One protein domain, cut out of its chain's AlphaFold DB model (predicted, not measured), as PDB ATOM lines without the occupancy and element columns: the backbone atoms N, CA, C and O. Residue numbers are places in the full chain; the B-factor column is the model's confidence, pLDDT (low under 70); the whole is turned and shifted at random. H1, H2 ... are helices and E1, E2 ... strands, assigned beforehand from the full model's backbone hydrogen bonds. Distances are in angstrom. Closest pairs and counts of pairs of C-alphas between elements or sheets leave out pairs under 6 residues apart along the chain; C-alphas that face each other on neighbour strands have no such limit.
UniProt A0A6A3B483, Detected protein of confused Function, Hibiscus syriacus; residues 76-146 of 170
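This is residues 76 to 146 of the 170 residues of the protein "Detected protein of confused Function" of Hibiscus syriacus (UniProt A0A6A3B483). A small parallel sheet, E1 and E2, sits in the middle of a loose, flat shape, with long H3 and short H1 and H2 to one side and H4 alone to the other. Residues 140 to 146 stick out. The printed part has 71 residues, with four named helices and two named strands in the order E1, H1, H2, H3, E2, H4; the class is mostly helix, with helices holding 35 and strands 7 of the 42 residues in named elements; the radius of gyration of the C-alphas is 15.1 A, the spans 41 by 36 by 16 A.

E1, residues 76 to 78, begins at C-alpha 76 (35.747, 37.589, -31.532); E2 is residues 117 to 120. H3, residues 97 to 113, is 24.2 A long from first to last C-alpha. H1 is residues 85 to 89, H2 91 to 94. H4, residues 125 to 133, ends at C-alpha 133 (47.891, 42.220, -15.186).

E1 and E2 are parallel at 17 degrees, with N 119 and O 76 within hydrogen-bond range at 2.9 A; with H1, H2 and H3 they make a strand-helix-strand unit, parallel neighbours with helices between. H3 touches H1 with residues 97 to 101 alone, the closest C-alphas being Ser 88 and Leu 97, 6.6 A. H1 and H2 only just touch, only at the corner, with 3 pairs of C-alphas within 8 A. H4 is apart from H1, H2 and H3. Every O i to N i+4 pair is within range in H4, 12 of 13 in H3, and 0 of 1 in H1, against 2 of 2 O i to N i+3 pairs.

The farthest C-alphas, Glu 95 and Ser 134, are 41.9 A apart. The printed part has no cut, no link is long, and no printed residue is under 70 in pLDDT.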
ATOM      1  N   TYR A  76      35.131  36.899 -30.408       89.38
ATOM      2  CA  TYR A  76      35.747  37.589 -31.532       89.38
ATOM      3  C   TYR A  76      35.326  39.060 -31.544       89.38
ATOM      4  O   TYR A  76      34.142  39.377 -31.647       89.38
ATOM      5  N   TYR A  77      36.296  39.963 -31.437       91.81
ATOM      6  CA  TYR A  77      36.075  41.407 -31.471       91.81
ATOM      7  C   TYR A  77      36.640  41.966 -32.771       91.81
ATOM      8  O   TYR A  77      37.769  41.652 -33.141       91.81
ATOM      9  N   THR A  78      35.867  42.795 -33.461       92.44
ATOM     10  CA  THR A  78      36.305  43.468 -34.688       92.44
ATOM     11  C   THR A  78      35.726  44.873 -34.756       92.44
ATOM     12  O   THR A  78      34.667  45.126 -34.201       92.44
ATOM     13  N   VAL A  79      36.385  45.796 -35.450       92.12
ATOM     14  CA  VAL A  79      35.826  47.131 -35.751       92.12
ATOM     15  C   VAL A  79      35.024  47.148 -37.053       92.12
ATOM     16  O   VAL A  79      34.342  48.121 -37.361       92.12
ATOM     17  N   THR A  80      35.116  46.082 -37.845       91.12
ATOM     18  CA  THR A  80      34.402  45.934 -39.115       91.12
ATOM     19  C   THR A  80      33.993  44.479 -39.280       91.12
ATOM     20  O   THR A  80      34.819  43.576 -39.150       91.12
ATOM     21  N   PHE A  81      32.709  44.232 -39.534       90.44
ATOM     22  CA  PHE A  81      32.275  42.915 -39.988       90.44
ATOM     23  C   PHE A  81      32.643  42.761 -41.458       90.44
ATOM     24  O   PHE A  81      32.359  43.663 -42.243       90.44
ATOM     25  N   GLY A  82      33.271  41.641 -41.808       90.19
ATOM     26  CA  GLY A  82      33.810  41.459 -43.150       90.19
ATOM     27  C   GLY A  82      35.219  42.021 -43.316       90.19
ATOM     28  O   GLY A  82      35.903  42.345 -42.340       90.19
ATOM     29  N   ALA A  83      35.666  42.131 -44.567       90.56
ATOM     30  CA  ALA A  83      36.893  42.862 -44.874       90.56
ATOM     31  C   ALA A  83      36.604  44.370 -44.937       90.56
ATOM     32  O   ALA A  83      35.569  44.802 -45.437       90.56
ATOM     33  N   ASN A  84      37.521  45.197 -44.432       90.25
ATOM     34  CA  ASN A  84      37.340  46.647 -44.453       90.25
ATOM     35  C   ASN A  84      37.654  47.208 -45.858       90.25
ATOM     36  O   ASN A  84      38.811  47.155 -46.283       90.25
ATOM     37  N   PRO A  85      36.676  47.796 -46.575       88.88
ATOM     38  CA  PRO A  85      36.872  48.276 -47.947       88.88
ATOM     39  C   PRO A  85      37.846  49.463 -48.049       88.88
ATOM     40  O   PRO A  85      38.383  49.743 -49.126       88.88
ATOM     41  N   ASN A  86      38.132  50.147 -46.936       90.25
ATOM     42  CA  ASN A  86      39.087  51.258 -46.907       90.25
ATOM     43  C   ASN A  86      40.538  50.814 -47.153       90.25
ATOM     44  O   ASN A  86      41.374  51.647 -47.502       90.25
ATOM     45  N   TYR A  87      40.833  49.511 -47.056       88.12
ATOM     46  CA  TYR A  87      42.141  48.959 -47.415       88.12
ATOM     47  C   TYR A  87      42.430  48.978 -48.923       88.12
ATOM     48  O   TYR A  87      43.543  48.672 -49.332       88.12
ATOM     49  N   SER A  88      41.488  49.423 -49.759       87.94
ATOM     50  CA  SER A  88      41.717  49.664 -51.197       87.94
ATOM     51  C   SER A  88      42.841  50.667 -51.475       87.94
ATOM     52  O   SER A  88      43.401  50.690 -52.573       87.94
ATOM     53  N   ARG A  89      43.172  51.500 -50.480       85.75
ATOM     54  CA  ARG A  89      44.254  52.488 -50.529       85.75
ATOM     55  C   ARG A  89      45.629  51.906 -50.202       85.75
ATOM     56  O   ARG A  89      46.625  52.538 -50.533       85.75
ATOM     57  N   GLU A  90      45.681  50.731 -49.582       86.38
ATOM     58  CA  GLU A  90      46.927  50.063 -49.220       86.38
ATOM     59  C   GLU A  90      47.387  49.176 -50.374       86.38
ATOM     60  O   GLU A  90      46.665  48.275 -50.806       86.38
ATOM     61  N   THR A  91      48.605  49.404 -50.867       86.50
ATOM     62  CA  THR A  91      49.164  48.661 -52.011       86.50
ATOM     63  C   THR A  91      49.171  47.156 -51.774       86.50
ATOM     64  O   THR A  91      48.857  46.405 -52.689       86.50
ATOM     65  N   TYR A  92      49.440  46.734 -50.537       84.69
ATOM     66  CA  TYR A  92      49.446  45.331 -50.131       84.69
ATOM     67  C   TYR A  92      48.085  44.637 -50.315       84.69
ATOM     68  O   TYR A  92      48.033  43.487 -50.735       84.69
ATOM     69  N   TYR A  93      46.973  45.322 -50.023       86.69
ATOM     70  CA  TYR A  93      45.633  44.718 -50.067       86.69
ATOM     71  C   TYR A  93      44.906  44.953 -51.394       86.69
ATOM     72  O   TYR A  93      43.991  44.204 -51.735       86.69
ATOM     73  N   LYS A  94      45.279  45.997 -52.139       88.50
ATOM     74  CA  LYS A  94      44.512  46.530 -53.273       88.50
ATOM     75  C   LYS A  94      44.120  45.485 -54.321       88.50
ATOM     76  O   LYS A  94      42.977  45.497 -54.772       88.50
ATOM     77  N   GLU A  95      45.046  44.617 -54.719       91.50
ATOM     78  CA  GLU A  95      44.829  43.666 -55.819       91.50
ATOM     79  C   GLU A  95      43.832  42.559 -55.454       91.50
ATOM     80  O   GLU A  95      42.973  42.200 -56.261       91.50
ATOM     81  N   HIS A  96      43.898  42.052 -54.222       90.56
ATOM     82  CA  HIS A  96      43.069  40.935 -53.766       90.56
ATOM     83  C   HIS A  96      41.793  41.370 -53.041       90.56
ATOM     84  O   HIS A  96      40.894  40.548 -52.844       90.56
ATOM     85  N   LEU A  97      41.659  42.658 -52.703       92.00
ATOM     86  CA  LEU A  97      40.553  43.176 -51.900       92.00
ATOM     87  C   LEU A  97      39.151  42.799 -52.417       92.00
ATOM     88  O   LEU A  97      38.335  42.409 -51.584       92.00
ATOM     89  N   PRO A  98      38.822  42.855 -53.727       92.94
ATOM     90  CA  PRO A  98      37.490  42.462 -54.195       92.94
ATOM     91  C   PRO A  98      37.148  41.004 -53.862       92.94
ATOM     92  O   PRO A  98      36.048  40.705 -53.395       92.94
ATOM     93  N   SER A  99      38.107  40.099 -54.056       93.00
ATOM     94  CA  SER A  99      37.960  38.681 -53.724       93.00
ATOM     95  C   SER A  99      37.925  38.461 -52.212       93.00
ATOM     96  O   SER A  99      37.126  37.659 -51.721       93.00
ATOM     97  N   ASP A 100      38.750  39.194 -51.464       91.88
ATOM     98  CA  ASP A 100      38.817  39.101 -50.009       91.88
ATOM     99  C   ASP A 100      37.561  39.623 -49.320       91.88
ATOM    100  O   ASP A 100      37.127  39.006 -48.352       91.88
ATOM    101  N   LEU A 101      36.918  40.673 -49.839       93.75
ATOM    102  CA  LEU A 101      35.610  41.134 -49.360       93.75
ATOM    103  C   LEU A 101      34.598  39.986 -49.378       93.75
ATOM    104  O   LEU A 101      34.035  39.633 -48.346       93.75
ATOM    105  N   VAL A 102      34.450  39.316 -50.523       94.81
ATOM    106  CA  VAL A 102      33.513  38.191 -50.666       94.81
ATOM    107  C   VAL A 102      33.910  37.011 -49.779       94.81
ATOM    108  O   VAL A 102      33.061  36.372 -49.154       94.81
ATOM    109  N   ARG A 103      35.202  36.674 -49.743       94.62
ATOM    110  CA  ARG A 103      35.714  35.525 -48.990       94.62
ATOM    111  C   ARG A 103      35.542  35.722 -47.488       94.62
ATOM    112  O   ARG A 103      35.063  34.813 -46.813       94.62
ATOM    113  N   VAL A 104      35.929  36.883 -46.968       92.94
ATOM    114  CA  VAL A 104      35.861  37.200 -45.541       92.94
ATOM    115  C   VAL A 104      34.405  37.327 -45.101       92.94
ATOM    116  O   VAL A 104      34.048  36.725 -44.093       92.94
ATOM    117  N   ASP A 105      33.530  37.963 -45.882       93.50
ATOM    118  CA  ASP A 105      32.095  38.033 -45.565       93.50
ATOM    119  C   ASP A 105      31.464  36.642 -45.425       93.50
ATOM    120  O   ASP A 105      30.753  36.368 -44.456       93.50
ATOM    121  N   LYS A 106      31.795  35.711 -46.330       94.31
ATOM    122  CA  LYS A 106      31.352  34.312 -46.220       94.31
ATOM    123  C   LYS A 106      31.849  33.639 -44.938       94.31
ATOM    124  O   LYS A 106      31.118  32.847 -44.350       94.31
ATOM    125  N   LEU A 107      33.073  33.930 -44.494       92.19
ATOM    126  CA  LEU A 107      33.605  33.400 -43.233       92.19
ATOM    127  C   LEU A 107      32.865  33.979 -42.023       92.19
ATOM    128  O   LEU A 107      32.519  33.234 -41.107       92.19
ATOM    129  N   PHE A 108      32.556  35.277 -42.038       91.06
ATOM    130  CA  PHE A 108      31.732  35.907 -41.007       91.06
ATOM    131  C   PHE A 108      30.330  35.299 -40.948       91.06
ATOM    132  O   PHE A 108      29.822  35.053 -39.853       91.06
ATOM    133  N   GLN A 109      29.720  35.011 -42.098       90.81
ATOM    134  CA  GLN A 109      28.410  34.368 -42.166       90.81
ATOM    135  C   GLN A 109      28.445  32.953 -41.565       90.81
ATOM    136  O   GLN A 109      27.683  32.662 -40.643       90.81
ATOM    137  N   LYS A 110      29.416  32.123 -41.967       90.56
ATOM    138  CA  LYS A 110      29.629  30.785 -41.381       90.56
ATOM    139  C   LYS A 110      29.865  30.831 -39.872       90.56
ATOM    140  O   LYS A 110      29.381  29.977 -39.140       90.56
ATOM    141  N   ALA A 111      30.578  31.845 -39.383       87.31
ATOM    142  CA  ALA A 111      30.785  32.027 -37.953       87.31
ATOM    143  C   ALA A 111      29.471  32.322 -37.200       87.31
ATOM    144  O   ALA A 111      29.361  31.953 -36.035       87.31
ATOM    145  N   VAL A 112      28.473  32.969 -37.833       86.56
ATOM    146  CA  VAL A 112      27.133  33.141 -37.222       86.56
ATOM    147  C   VAL A 112      26.464  31.788 -37.082       86.56
ATOM    148  O   VAL A 112      25.967  31.456 -36.013       86.56
ATOM    149  N   GLU A 113      26.467  31.023 -38.169       89.50
ATOM    150  CA  GLU A 113      25.815  29.716 -38.258       89.50
ATOM    151  C   GLU A 113      26.413  28.724 -37.252       89.50
ATOM    152  O   GLU A 113      25.691  27.921 -36.672       89.50
ATOM    153  N   ALA A 114      27.713  28.845 -36.972       86.25
ATOM    154  CA  ALA A 114      28.419  28.077 -35.949       86.25
ATOM    155  C   ALA A 114      28.240  28.608 -34.508       86.25
ATOM    156  O   ALA A 114      28.835  28.066 -33.579       86.25
ATOM    157  N   GLY A 115      27.464  29.677 -34.294       85.94
ATOM    158  CA  GLY A 115      27.200  30.236 -32.962       85.94
ATOM    159  C   GLY A 115      28.378  30.990 -32.330       85.94
ATOM    160  O   GLY A 115      28.433  31.135 -31.108       85.94
ATOM    161  N   ILE A 116      29.336  31.478 -33.129       85.50
ATOM    162  CA  ILE A 116      30.476  32.252 -32.623       85.50
ATOM    163  C   ILE A 116      30.016  33.673 -32.281       85.50
ATOM    164  O   ILE A 116      29.591  34.436 -33.151       85.50
ATOM    165  N   ASN A 117      30.175  34.056 -31.012       82.88
ATOM    166  CA  ASN A 117      29.864  35.403 -30.538       82.88
ATOM    167  C   ASN A 117      30.857  36.421 -31.104       82.88
ATOM    168  O   ASN A 117      32.059  36.369 -30.815       82.88
ATOM    169  N   ARG A 118      30.341  37.383 -31.875       83.62
ATOM    170  CA  ARG A 118      31.130  38.474 -32.453       83.62
ATOM    171  C   ARG A 118      30.651  39.825 -31.958       83.62
ATOM    172  O   ARG A 118      29.453  40.092 -31.940       83.62
ATOM    173  N   LEU A 119      31.591  40.688 -31.603       87.50
ATOM    174  CA  LEU A 119      31.327  42.014 -31.057       87.50
ATOM    175  C   LEU A 119      31.993  43.071 -31.938       87.50
ATOM    176  O   LEU A 119      33.206  43.037 -32.142       87.50
ATOM    177  N   CYS A 120      31.194  44.009 -32.455       92.12
ATOM    178  CA  CYS A 120      31.695  45.103 -33.283       92.12
ATOM    179  C   CYS A 120      32.225  46.244 -32.401       92.12
ATOM    180  O   CYS A 120      31.506  47.201 -32.117       92.12
ATOM    181  N   ARG A 121      33.449  46.107 -31.886       94.38
ATOM    182  CA  ARG A 121      34.151  47.155 -31.136       94.38
ATOM    183  C   ARG A 121      35.658  46.928 -31.140       94.38
ATOM    184  O   ARG A 121      36.130  45.796 -31.239       94.38
ATOM    185  N   SER A 122      36.406  48.004 -30.926       94.25
ATOM    186  CA  SER A 122      37.812  47.923 -30.539       94.25
ATOM    187  C   SER A 122      37.956  47.506 -29.072       94.25
ATOM    188  O   SER A 122      37.063  47.732 -28.250       94.25
ATOM    189  N   ILE A 123      39.114  46.939 -28.744       93.94
ATOM    190  CA  ILE A 123      39.563  46.720 -27.368       93.94
ATOM    191  C   ILE A 123      40.608  47.795 -27.063       93.94
ATOM    192  O   ILE A 123      41.548  47.988 -27.834       93.94
ATOM    193  N   SER A 124      40.408  48.523 -25.969       94.75
ATOM    194  CA  SER A 124      41.311  49.593 -25.535       94.75
ATOM    195  C   SER A 124      42.620  49.052 -24.953       94.75
ATOM    196  O   SER A 124      42.698  47.905 -24.500       94.75
ATOM    197  N   LYS A 125      43.656  49.900 -24.903       94.06
ATOM    198  CA  LYS A 125      44.923  49.547 -24.244       94.06
ATOM    199  C   LYS A 125      44.700  49.224 -22.764       94.06
ATOM    200  O   LYS A 125      45.274  48.269 -22.263       94.06
ATOM    201  N   GLU A 126      43.805  49.945 -22.091       95.88
ATOM    202  CA  GLU A 126      43.471  49.756 -20.679       95.88
ATOM    203  C   GLU A 126      42.792  48.404 -20.424       95.88
ATOM    204  O   GLU A 126      43.003  47.782 -19.384       95.88
ATOM    205  N   GLU A 127      41.956  47.931 -21.353       94.81
ATOM    206  CA  GLU A 127      41.385  46.582 -21.295       94.81
ATOM    207  C   GLU A 127      42.463  45.506 -21.435       94.81
ATOM    208  O   GLU A 127      42.525  44.606 -20.596       94.81
ATOM    209  N   ILE A 128      43.343  45.628 -22.435       94.50
ATOM    210  CA  ILE A 128      44.444  44.678 -22.657       94.50
ATOM    211  C   ILE A 128      45.377  44.652 -21.441       94.50
ATOM    212  O   ILE A 128      45.702  43.576 -20.939       94.50
ATOM    213  N   SER A 129      45.757  45.822 -20.915       93.31
ATOM    214  CA  SER A 129      46.587  45.937 -19.714       93.31
ATOM    215  C   SER A 129      45.948  45.232 -18.522       93.31
ATOM    216  O   SER A 129      46.619  44.456 -17.848       93.31
ATOM    217  N   ARG A 130      44.642  45.420 -18.288       93.88
ATOM    218  CA  ARG A 130      43.930  44.721 -17.206       93.88
ATOM    219  C   ARG A 130      43.934  43.204 -17.386       93.88
ATOM    220  O   ARG A 130      44.093  42.487 -16.400       93.88
ATOM    221  N   TRP A 131      43.782  42.701 -18.610       93.75
ATOM    222  CA  TRP A 131      43.854  41.260 -18.874       93.75
ATOM    223  C   TRP A 131      45.242  40.694 -18.586       93.75
ATOM    224  O   TRP A 131      45.342  39.704 -17.864       93.75
ATOM    225  N   ILE A 132      46.303  41.348 -19.062       91.88
ATOM    226  CA  ILE A 132      47.688  40.925 -18.806       91.88
ATOM    227  C   ILE A 132      47.986  40.951 -17.303       91.88
ATOM    228  O   ILE A 132      48.447  39.959 -16.741       91.88
ATOM    229  N   MET A 133      47.647  42.051 -16.623       90.62
ATOM    230  CA  MET A 133      47.891  42.220 -15.186       90.62
ATOM    231  C   MET A 133      47.118  41.222 -14.317       90.62
ATOM    232  O   MET A 133      47.521  40.962 -13.188       90.62
ATOM    233  N   SER A 134      46.028  40.636 -14.824       93.25
ATOM    234  CA  SER A 134      45.305  39.587 -14.097       93.25
ATOM    235  C   SER A 134      46.087  38.274 -13.967       93.25
ATOM    236  O   SER A 134      45.694  37.424 -13.170       93.25
ATOM    237  N   GLY A 135      47.135  38.071 -14.778       89.62
ATOM    238  CA  GLY A 135      47.906  36.826 -14.847       89.62
ATOM    239  C   GLY A 135      47.152  35.640 -15.464       89.62
ATOM    240  O   GLY A 135      47.691  34.541 -15.527       89.62
ATOM    241  N   LYS A 136      45.906  35.841 -15.916       91.00
ATOM    242  CA  LYS A 136      45.047  34.782 -16.480       91.00
ATOM    243  C   LYS A 136      45.121  34.674 -17.999       91.00
ATOM    244  O   LYS A 136      44.651  33.687 -18.555       91.00
ATOM    245  N   TYR A 137      45.642  35.700 -18.665       93.00
ATOM    246  CA  TYR A 137      45.613  35.813 -20.116       93.00
ATOM    247  C   TYR A 137      47.023  35.957 -20.670       93.00
ATOM    248  O   TYR A 137      47.816  36.753 -20.171       93.00
ATOM    249  N   ILE A 138      47.287  35.228 -21.750       92.69
ATOM    250  CA  ILE A 138      48.437  35.458 -22.619       92.69
ATOM    251  C   ILE A 138      47.932  36.224 -23.837       92.69
ATOM    252  O   ILE A 138      46.894  35.881 -24.406       92.69
ATOM    253  N   VAL A 139      48.653  37.273 -24.223       93.56
ATOM    254  CA  VAL A 139      48.304  38.110 -25.371       93.56
ATOM    255  C   VAL A 139      49.297  37.846 -26.493       93.56
ATOM    256  O   VAL A 139      50.500  38.012 -26.317       93.56
ATOM    257  N   ILE A 140      48.771  37.457 -27.651       94.75
ATOM    258  CA  ILE A 140      49.514  37.345 -28.907       94.75
ATOM    259  C   ILE A 140      49.060  38.514 -29.782       94.75
ATOM    260  O   ILE A 140      47.860  38.691 -29.995       94.75
ATOM    261  N   ALA A 141      50.002  39.321 -30.268       93.19
ATOM    262  CA  ALA A 141      49.710  40.492 -31.087       93.19
ATOM    263  C   ALA A 141      50.231  40.302 -32.515       93.19
ATOM    264  O   ALA A 141      51.415  40.044 -32.716       93.19
ATOM    265  N   LEU A 142      49.347  40.473 -33.501       91.25
ATOM    266  CA  LEU A 142      49.755  40.680 -34.887       91.25
ATOM    267  C   LEU A 142      50.173  42.141 -35.052       91.25
ATOM    268  O   LEU A 142      49.469  43.052 -34.613       91.25
ATOM    269  N   VAL A 143      51.320  42.353 -35.681       90.00
ATOM    270  CA  VAL A 143      51.968  43.658 -35.786       90.00
ATOM    271  C   VAL A 143      52.346  43.944 -37.230       90.00
ATOM    272  O   VAL A 143      52.652  43.042 -38.004       90.00
ATOM    273  N   ASP A 144      52.330  45.223 -37.583       86.06
ATOM    274  CA  ASP A 144      52.857  45.709 -38.850       86.06
ATOM    275  C   ASP A 144      54.377  45.857 -38.713       86.06
ATOM    276  O   ASP A 144      54.865  46.681 -37.929       86.06
ATOM    277  N   LEU A 145      55.118  45.026 -39.451       83.50
ATOM    278  CA  LEU A 145      56.576  44.981 -39.382       83.50
ATOM    279  C   LEU A 145      57.202  46.340 -39.707       83.50
ATOM    280  O   LEU A 145      58.146  46.735 -39.032       83.50
ATOM    281  N   CYS A 146      56.663  47.075 -40.681       82.50
ATOM    282  CA  CYS A 146      57.188  48.378 -41.085       82.50
ATOM    283  C   CYS A 146      57.005  49.424 -39.981       82.50
ATOM    284  O   CYS A 146      57.884  50.253 -39.746       82.50
TER     285      CYS A 146